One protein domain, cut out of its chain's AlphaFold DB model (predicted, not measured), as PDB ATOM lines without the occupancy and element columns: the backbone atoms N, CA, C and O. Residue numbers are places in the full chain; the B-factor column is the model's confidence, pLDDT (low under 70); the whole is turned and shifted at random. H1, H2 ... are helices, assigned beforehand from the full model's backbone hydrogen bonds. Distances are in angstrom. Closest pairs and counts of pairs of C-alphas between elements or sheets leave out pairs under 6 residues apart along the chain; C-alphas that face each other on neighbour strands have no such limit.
ATOM      1  N   GLY A  32      24.904 -62.314 -49.025       62.62
ATOM      2  CA  GLY A  32      25.851 -61.777 -48.047       62.62
ATOM      3  C   GLY A  32      26.091 -60.261 -48.124       62.62
ATOM      4  O   GLY A  32      26.304 -59.641 -47.096       62.62
ATOM      5  N   ILE A  33      26.027 -59.617 -49.295       68.44
ATOM      6  CA  ILE A  33      26.260 -58.163 -49.425       68.44
ATOM      7  C   ILE A  33      25.070 -57.363 -48.886       68.44
ATOM      8  O   ILE A  33      25.260 -56.291 -48.317       68.44
ATOM      9  N   GLN A  34      23.842 -57.871 -49.026       65.56
ATOM     10  CA  GLN A  34      22.658 -57.233 -48.444       65.56
ATOM     11  C   GLN A  34      22.656 -57.362 -46.914       65.56
ATOM     12  O   GLN A  34      22.376 -56.387 -46.220       65.56
ATOM     13  N   GLU A  35      23.042 -58.530 -46.391       65.00
ATOM     14  CA  GLU A  35      23.205 -58.776 -44.956       65.00
ATOM     15  C   GLU A  35      24.344 -57.938 -44.358       65.00
ATOM     16  O   GLU A  35      24.158 -57.310 -43.321       65.00
ATOM     17  N   LEU A  36      25.482 -57.824 -45.052       63.75
ATOM     18  CA  LEU A  36      26.589 -56.945 -44.664       63.75
ATOM     19  C   LEU A  36      26.195 -55.463 -44.702       63.75
ATOM     20  O   LEU A  36      26.577 -54.719 -43.805       63.75
ATOM     21  N   GLN A  37      25.411 -55.023 -45.693       63.78
ATOM     22  CA  GLN A  37      24.866 -53.662 -45.731       63.78
ATOM     23  C   GLN A  37      23.882 -53.410 -44.586       63.78
ATOM     24  O   GLN A  37      23.935 -52.349 -43.976       63.78
ATOM     25  N   HIS A  38      23.022 -54.375 -44.250       61.97
ATOM     26  CA  HIS A  38      22.129 -54.287 -43.093       61.97
ATOM     27  C   HIS A  38      22.905 -54.274 -41.773       61.97
ATOM     28  O   HIS A  38      22.594 -53.486 -40.882       61.97
ATOM     29  N   ALA A  39      23.937 -55.106 -41.647       62.34
ATOM     30  CA  ALA A  39      24.823 -55.133 -40.493       62.34
ATOM     31  C   ALA A  39      25.625 -53.830 -40.372       62.34
ATOM     32  O   ALA A  39      25.826 -53.354 -39.263       62.34
ATOM     33  N   LEU A  40      26.021 -53.216 -41.492       62.50
ATOM     34  CA  LEU A  40      26.672 -51.907 -41.527       62.50
ATOM     35  C   LEU A  40      25.691 -50.761 -41.235       62.50
ATOM     36  O   LEU A  40      26.060 -49.805 -40.568       62.50
ATOM     37  N   ALA A  41      24.436 -50.869 -41.674       62.22
ATOM     38  CA  ALA A  41      23.374 -49.918 -41.344       62.22
ATOM     39  C   ALA A  41      22.981 -49.977 -39.856       62.22
ATOM     40  O   ALA A  41      22.604 -48.963 -39.278       62.22
ATOM     41  N   ASN A  42      23.090 -51.157 -39.236       61.69
ATOM     42  CA  ASN A  42      22.918 -51.360 -37.794       61.69
ATOM     43  C   ASN A  42      24.224 -51.185 -37.008       61.69
ATOM     44  O   ASN A  42      24.200 -51.176 -35.774       61.69
ATOM     45  N   ALA A  43      25.363 -51.057 -37.692       62.25
ATOM     46  CA  ALA A  43      26.618 -50.772 -37.031       62.25
ATOM     47  C   ALA A  43      26.521 -49.367 -36.430       62.25
ATOM     48  O   ALA A  43      25.967 -48.454 -37.051       62.25
ATOM     49  N   PRO A  44      27.045 -49.168 -35.214       63.44
ATOM     50  CA  PRO A  44      27.039 -47.852 -34.617       63.44
ATOM     51  C   PRO A  44      27.753 -46.887 -35.566       63.44
ATOM     52  O   PRO A  44      28.900 -47.113 -35.954       63.44
ATOM     53  N   VAL A  45      27.071 -45.787 -35.905       67.19
ATOM     54  CA  VAL A  45      27.598 -44.683 -36.735       67.19
ATOM     55  C   VAL A  45      28.956 -44.194 -36.209       67.19
ATOM     56  O   VAL A  45      29.777 -43.649 -36.944       67.19
ATOM     57  N   VAL A  46      29.215 -44.434 -34.921       72.75
ATOM     58  CA  VAL A  46      30.469 -44.150 -34.243       72.75
ATOM     59  C   VAL A  46      31.119 -45.450 -33.766       72.75
ATOM     60  O   VAL A  46      30.610 -46.121 -32.870       72.75
ATOM     61  N   ASN A  47      32.297 -45.764 -34.302       82.75
ATOM     62  CA  ASN A  47      33.141 -46.835 -33.773       82.75
ATOM     63  C   ASN A  47      33.861 -46.341 -32.501       82.75
ATOM     64  O   ASN A  47      34.803 -45.551 -32.571       82.75
ATOM     65  N   THR A  48      33.385 -46.778 -31.333       84.75
ATOM     66  CA  THR A  48      33.884 -46.342 -30.016       84.75
ATOM     67  C   THR A  48      35.322 -46.776 -29.738       84.75
ATOM     68  O   THR A  48      36.062 -46.022 -29.104       84.75
ATOM     69  N   ASP A  49      35.727 -47.944 -30.237       86.12
ATOM     70  CA  ASP A  49      37.085 -48.477 -30.113       86.12
ATOM     71  C   ASP A  49      38.082 -47.600 -30.880       86.12
ATOM     72  O   ASP A  49      38.986 -47.011 -30.286       86.12
ATOM     73  N   ARG A  50      37.788 -47.331 -32.157       85.56
ATOM     74  CA  ARG A  50      38.557 -46.400 -32.990       85.56
ATOM     75  C   ARG A  50      38.643 -45.007 -32.363       85.56
ATOM     76  O   ARG A  50      39.689 -44.365 -32.397       85.56
ATOM     77  N   VAL A  51      37.551 -44.512 -31.774       86.75
ATOM     78  CA  VAL A  51      37.550 -43.217 -31.074       86.75
ATOM     79  C   VAL A  51      38.475 -43.243 -29.856       86.75
ATOM     80  O   VAL A  51      39.174 -42.260 -29.614       86.75
ATOM     81  N   LYS A  52      38.499 -44.333 -29.085       87.00
ATOM     82  CA  LYS A  52      39.396 -44.495 -27.934       87.00
ATOM     83  C   LYS A  52      40.863 -44.505 -28.371       87.00
ATOM     84  O   LYS A  52      41.658 -43.786 -27.772       87.00
ATOM     85  N   GLU A  53      41.199 -45.240 -29.428       86.25
ATOM     86  CA  GLU A  53      42.552 -45.269 -29.996       86.25
ATOM     87  C   GLU A  53      42.997 -43.889 -30.496       86.25
ATOM     88  O   GLU A  53      44.071 -43.408 -30.133       86.25
ATOM     89  N   ILE A  54      42.145 -43.206 -31.268       86.56
ATOM     90  CA  ILE A  54      42.433 -41.858 -31.777       86.56
ATOM     91  C   ILE A  54      42.610 -40.870 -30.618       86.56
ATOM     92  O   ILE A  54      43.561 -40.094 -30.617       86.56
ATOM     93  N   LYS A  55      41.738 -40.909 -29.601       86.12
ATOM     94  CA  LYS A  55      41.865 -40.064 -28.401       86.12
ATOM     95  C   LYS A  55      43.191 -40.288 -27.682       86.12
ATOM     96  O   LYS A  55      43.814 -39.318 -27.264       86.12
ATOM     97  N   GLN A  56      43.626 -41.540 -27.558       87.06
ATOM     98  CA  GLN A  56      44.907 -41.868 -26.946       87.06
ATOM     99  C   GLN A  56      46.073 -41.313 -27.779       87.06
ATOM    100  O   GLN A  56      46.935 -40.622 -27.246       87.06
ATOM    101  N   ALA A  57      46.043 -41.502 -29.102       84.19
ATOM    102  CA  ALA A  57      47.052 -40.964 -30.011       84.19
ATOM    103  C   ALA A  57      47.125 -39.423 -29.988       84.19
ATOM    104  O   ALA A  57      48.220 -38.864 -30.091       84.19
ATOM    105  N   ILE A  58      45.984 -38.741 -29.826       85.44
ATOM    106  CA  ILE A  58      45.912 -37.283 -29.635       85.44
ATOM    107  C   ILE A  58      46.523 -36.889 -28.285       85.44
ATOM    108  O   ILE A  58      47.348 -35.980 -28.242       85.44
ATOM    109  N   ALA A  59      46.166 -37.582 -27.198       83.94
ATOM    110  CA  ALA A  59      46.691 -37.309 -25.858       83.94
ATOM    111  C   ALA A  59      48.211 -37.525 -25.759       83.94
ATOM    112  O   ALA A  59      48.899 -36.790 -25.059       83.94
ATOM    113  N   GLU A  60      48.744 -38.499 -26.497       87.06
ATOM    114  CA  GLU A  60      50.179 -38.784 -26.593       87.06
ATOM    115  C   GLU A  60      50.917 -37.851 -27.575       87.06
ATOM    116  O   GLU A  60      52.124 -37.987 -27.763       87.06
ATOM    117  N   GLY A  61      50.213 -36.916 -28.228       80.62
ATOM    118  CA  GLY A  61      50.795 -35.944 -29.162       80.62
ATOM    119  C   GLY A  61      51.264 -36.538 -30.495       80.62
ATOM    120  O   GLY A  61      51.981 -35.884 -31.250       80.62
ATOM    121  N   ARG A  62      50.877 -37.781 -30.799       80.88
ATOM    122  CA  ARG A  62      51.283 -38.519 -32.010       80.88
ATOM    123  C   ARG A  62      50.282 -38.375 -33.152       80.88
ATOM    124  O   ARG A  62      50.578 -38.764 -34.279       80.88
ATOM    125  N   PHE A  63      49.102 -37.826 -32.875       79.56
ATOM    126  CA  PHE A  63      48.115 -37.523 -33.901       79.56
ATOM    127  C   PHE A  63      48.527 -36.268 -34.673       79.56
ATOM    128  O   PHE A  63      48.430 -35.148 -34.172       79.56
ATOM    129  N   ARG A  64      49.006 -36.465 -35.901       80.00
ATOM    130  CA  ARG A  64      49.393 -35.380 -36.800       80.00
ATOM    131  C   ARG A  64      48.222 -35.049 -37.717       80.00
ATOM    132  O   ARG A  64      47.594 -35.938 -38.280       80.00
ATOM    133  N   VAL A  65      47.909 -33.763 -37.831       82.19
ATOM    134  CA  VAL A  65      46.866 -33.290 -38.741       82.19
ATOM    135  C   VAL A  65      47.433 -33.282 -40.158       82.19
ATOM    136  O   VAL A  65      48.360 -32.526 -40.440       82.19
ATOM    137  N   ASP A  66      46.871 -34.113 -41.033       87.81
ATOM    138  CA  ASP A  66      47.230 -34.174 -42.451       87.81
ATOM    139  C   ASP A  66      46.283 -33.295 -43.288       87.81
ATOM    140  O   ASP A  66      45.131 -33.679 -43.520       87.81
ATOM    141  N   PRO A  67      46.728 -32.118 -43.769       89.56
ATOM    142  CA  PRO A  67      45.871 -31.191 -44.510       89.56
ATOM    143  C   PRO A  67      45.390 -31.771 -45.846       89.56
ATOM    144  O   PRO A  67      44.270 -31.490 -46.264       89.56
ATOM    145  N   GLU A  68      46.189 -32.626 -46.486       90.81
ATOM    146  CA  GLU A  68      45.816 -33.298 -47.736       90.81
ATOM    147  C   GLU A  68      44.614 -34.232 -47.540       90.81
ATOM    148  O   GLU A  68      43.687 -34.231 -48.347       90.81
ATOM    149  N   LYS A  69      44.579 -34.970 -46.421       89.38
ATOM    150  CA  LYS A  69      43.454 -35.851 -46.066       89.38
ATOM    151  C   LYS A  69      42.174 -35.064 -45.801       89.38
ATOM    152  O   LYS A  69      41.090 -35.520 -46.153       89.38
ATOM    153  N   ILE A  70      42.297 -33.887 -45.191       89.12
ATOM    154  CA  ILE A  70      41.163 -33.000 -44.914       89.12
ATOM    155  C   ILE A  70      40.603 -32.433 -46.222       89.12
ATOM    156  O   ILE A  70      39.388 -32.435 -46.421       89.12
ATOM    157  N   ALA A  71      41.479 -31.977 -47.119       95.06
ATOM    158  CA  ALA A  71      41.085 -31.446 -48.417       95.06
ATOM    159  C   ALA A  71      40.385 -32.510 -49.273       95.06
ATOM    160  O   ALA A  71      39.311 -32.247 -49.813       95.06
ATOM    161  N   ASP A  72      40.950 -33.717 -49.346       92.31
ATOM    162  CA  ASP A  72      40.354 -34.835 -50.079       92.31
ATOM    163  C   ASP A  72      38.979 -35.216 -49.512       92.31
ATOM    164  O   ASP A  72      38.004 -35.299 -50.258       92.31
ATOM    165  N   GLY A  73      38.864 -35.315 -48.181       91.88
ATOM    166  CA  GLY A  73      37.593 -35.593 -47.510       91.88
ATOM    167  C   GLY A  73      36.526 -34.527 -47.768       91.88
ATOM    168  O   GLY A  73      35.367 -34.862 -48.006       91.88
ATOM    169  N   LEU A  74      36.901 -33.242 -47.777       95.19
ATOM    170  CA  LEU A  74      35.974 -32.152 -48.090       95.19
ATOM    171  C   LEU A  74      35.492 -32.224 -49.545       95.19
ATOM    172  O   LEU A  74      34.297 -32.085 -49.814       95.19
ATOM    173  N   ILE A  75      36.408 -32.465 -50.485       94.44
ATOM    174  CA  ILE A  75      36.089 -32.589 -51.911       94.44
ATOM    175  C   ILE A  75      35.182 -33.798 -52.157       94.44
ATOM    176  O   ILE A  75      34.213 -33.680 -52.909       94.44
ATOM    177  N   ASP A  76      35.470 -34.947 -51.545       94.31
ATOM    178  CA  ASP A  76      34.642 -36.149 -51.671       94.31
ATOM    179  C   ASP A  76      33.226 -35.923 -51.129       94.31
ATOM    180  O   ASP A  76      32.247 -36.232 -51.813       94.31
ATOM    181  N   ASN A  77      33.100 -35.272 -49.969       92.75
ATOM    182  CA  ASN A  77      31.801 -34.975 -49.371       92.75
ATOM    183  C   ASN A  77      30.946 -34.076 -50.283       92.75
ATOM    184  O   ASN A  77      29.776 -34.362 -50.548       92.75
ATOM    185  N   VAL A  78      31.558 -33.039 -50.866       94.00
ATOM    186  CA  VAL A  78      30.893 -32.160 -51.840       94.00
ATOM    187  C   VAL A  78      30.526 -32.924 -53.116       94.00
ATOM    188  O   VAL A  78      29.409 -32.790 -53.618       94.00
ATOM    189  N   LYS A  79      31.422 -33.771 -53.639       92.69
ATOM    190  CA  LYS A  79      31.130 -34.635 -54.796       92.69
ATOM    191  C   LYS A  79      29.969 -35.586 -54.516       92.69
ATOM    192  O   LYS A  79      29.165 -35.831 -55.412       92.69
ATOM    193  N   GLN A  80      29.872 -36.141 -53.309       91.06
ATOM    194  CA  GLN A  80      28.748 -36.979 -52.898       91.06
ATOM    195  C   GLN A  80      27.442 -36.175 -52.892       91.06
ATOM    196  O   GLN A  80      26.479 -36.605 -53.517       91.06
ATOM    197  N   MET A  81      27.431 -34.981 -52.295       92.56
ATOM    198  CA  MET A  81      26.245 -34.116 -52.250       92.56
ATOM    199  C   MET A  81      25.764 -33.696 -53.650       92.56
ATOM    200  O   MET A  81      24.566 -33.637 -53.918       92.56
ATOM    201  N   LEU A  82      26.693 -33.431 -54.574       93.44
ATOM    202  CA  LEU A  82      26.365 -33.120 -55.970       93.44
ATOM    203  C   LEU A  82      25.835 -34.332 -56.748       93.44
ATOM    204  O   LEU A  82      25.043 -34.154 -57.675       93.44
ATOM    205  N   ARG A  83      26.292 -35.548 -56.419       91.62
ATOM    206  CA  ARG A  83      25.763 -36.792 -56.996       91.62
ATOM    207  C   ARG A  83      24.341 -37.045 -56.510       91.62
ATOM    208  O   ARG A  83      23.476 -37.252 -57.349       91.62
ATOM    209  N   ASP A  84      24.112 -36.928 -55.206       91.19
ATOM    210  CA  ASP A  84      22.800 -37.088 -54.569       91.19
ATOM    211  C   ASP A  84      21.768 -36.102 -55.145       91.19
ATOM    212  O   ASP A  84      20.713 -36.509 -55.621       91.19
ATOM    213  N   ARG A  85      22.141 -34.818 -55.289       87.94
ATOM    214  CA  ARG A  85      21.288 -33.794 -55.925       87.94
ATOM    215  C   ARG A  85      20.930 -34.107 -57.380       87.94
ATOM    216  O   ARG A  85      19.882 -33.684 -57.840       87.94
ATOM    217  N   ARG A  86      21.809 -34.770 -58.138       82.62
ATOM    218  CA  ARG A  86      21.525 -35.138 -59.539       82.62
ATOM    219  C   ARG A  86      20.645 -36.379 -59.670       82.62
ATOM    220  O   ARG A  86      20.208 -36.668 -60.780       82.62
ATOM    221  N   GLN A  87      20.469 -37.132 -58.589       66.81
ATOM    222  CA  GLN A  87      19.641 -38.335 -58.542       66.81
ATOM    223  C   GLN A  87      18.253 -38.077 -57.929       66.81
ATOM    224  O   GLN A  87      17.428 -38.989 -57.942       66.81
ATOM    225  N   ALA A  88      18.004 -36.855 -57.447       56.69
ATOM    226  CA  ALA A  88      16.709 -36.335 -57.012       56.69
ATOM    227  C   ALA A  88      16.087 -35.438 -58.092       56.69
ATOM    228  O   ALA A  88      14.841 -35.450 -58.205       56.69
TER     229      ALA A  88
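This is residues 32 to 88 of the 88 residues of the protein "Anti-sigma-28 factor" of Rhodocyclaceae bacterium (UniProt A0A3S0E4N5). The model is an open, C-shaped chain of three separate helices, with an empty space between its two arms. One arm is made by H1, a loop and H2; after H2 the chain turns through residues 60 to 66 and folds back as H3, the longest helix, which makes the other arm. The printed part has 57 residues with three named helices, in the order H1, H2, H3, and no named strand; its class is all helix, with 43 of the printed residues in the helices. It is extended, with a radius of gyration of the C-alphas of 16.1 A, and its C-alphas span 44 by 29 by 15 A, an outline that is only just flat.

The printed part begins with H1, residues 32 to 41, whose first C-alpha, that of Gly 32, is at (25.851, -61.777, -48.047). H1 is 13.8 A long from first to last C-alpha. H2 is residues 48 to 59, 16.2 A long, and begins at the C-alpha of Thr 48 at (33.884, -46.342, -30.016). H3 is residues 67 to 87, 30.6 A long, and ends at the C-alpha of Gln 87 at (19.641, -38.335, -58.542).

H1 and H2 are apart, with no C-alpha of the one within 8 A of the other. By the same test H2 and H3 are apart, and so are H1 and H3. The N-to-C direction of H1 has its largest component, 0.75, along y. That of H2 has its largest component, 0.76, along x. That of H3 has a component of -0.89 along x, and x falls from 45.871 at C-alpha 67 to 19.641 at C-alpha 87. In H1, H2 and H3 every O i to N i+4 pair is within hydrogen-bond range.

The two C-alphas farthest apart are those of Glu 60 and Ala 88, at 45.3 A, while the first and last printed C-alphas, those of Gly 32 and Ala 88, are 28.5 A apart. Residues 32 to 53, 56 to 61 and 64 to 88 stand free, with no C-alpha 8 or more residues away along the chain within 10 A. The link from H1 to H2, 6 residues, and the link from H2 to H3, 7 residues, are short. The printed part has no cut, and Ala 88 is the chain's last residue. The mean pLDDT of the printed part is 80.9; residues 32 to 45 and 87 to 88 are under 70, and the mean is 64 in H1, 86 in H2 and 90 in H3.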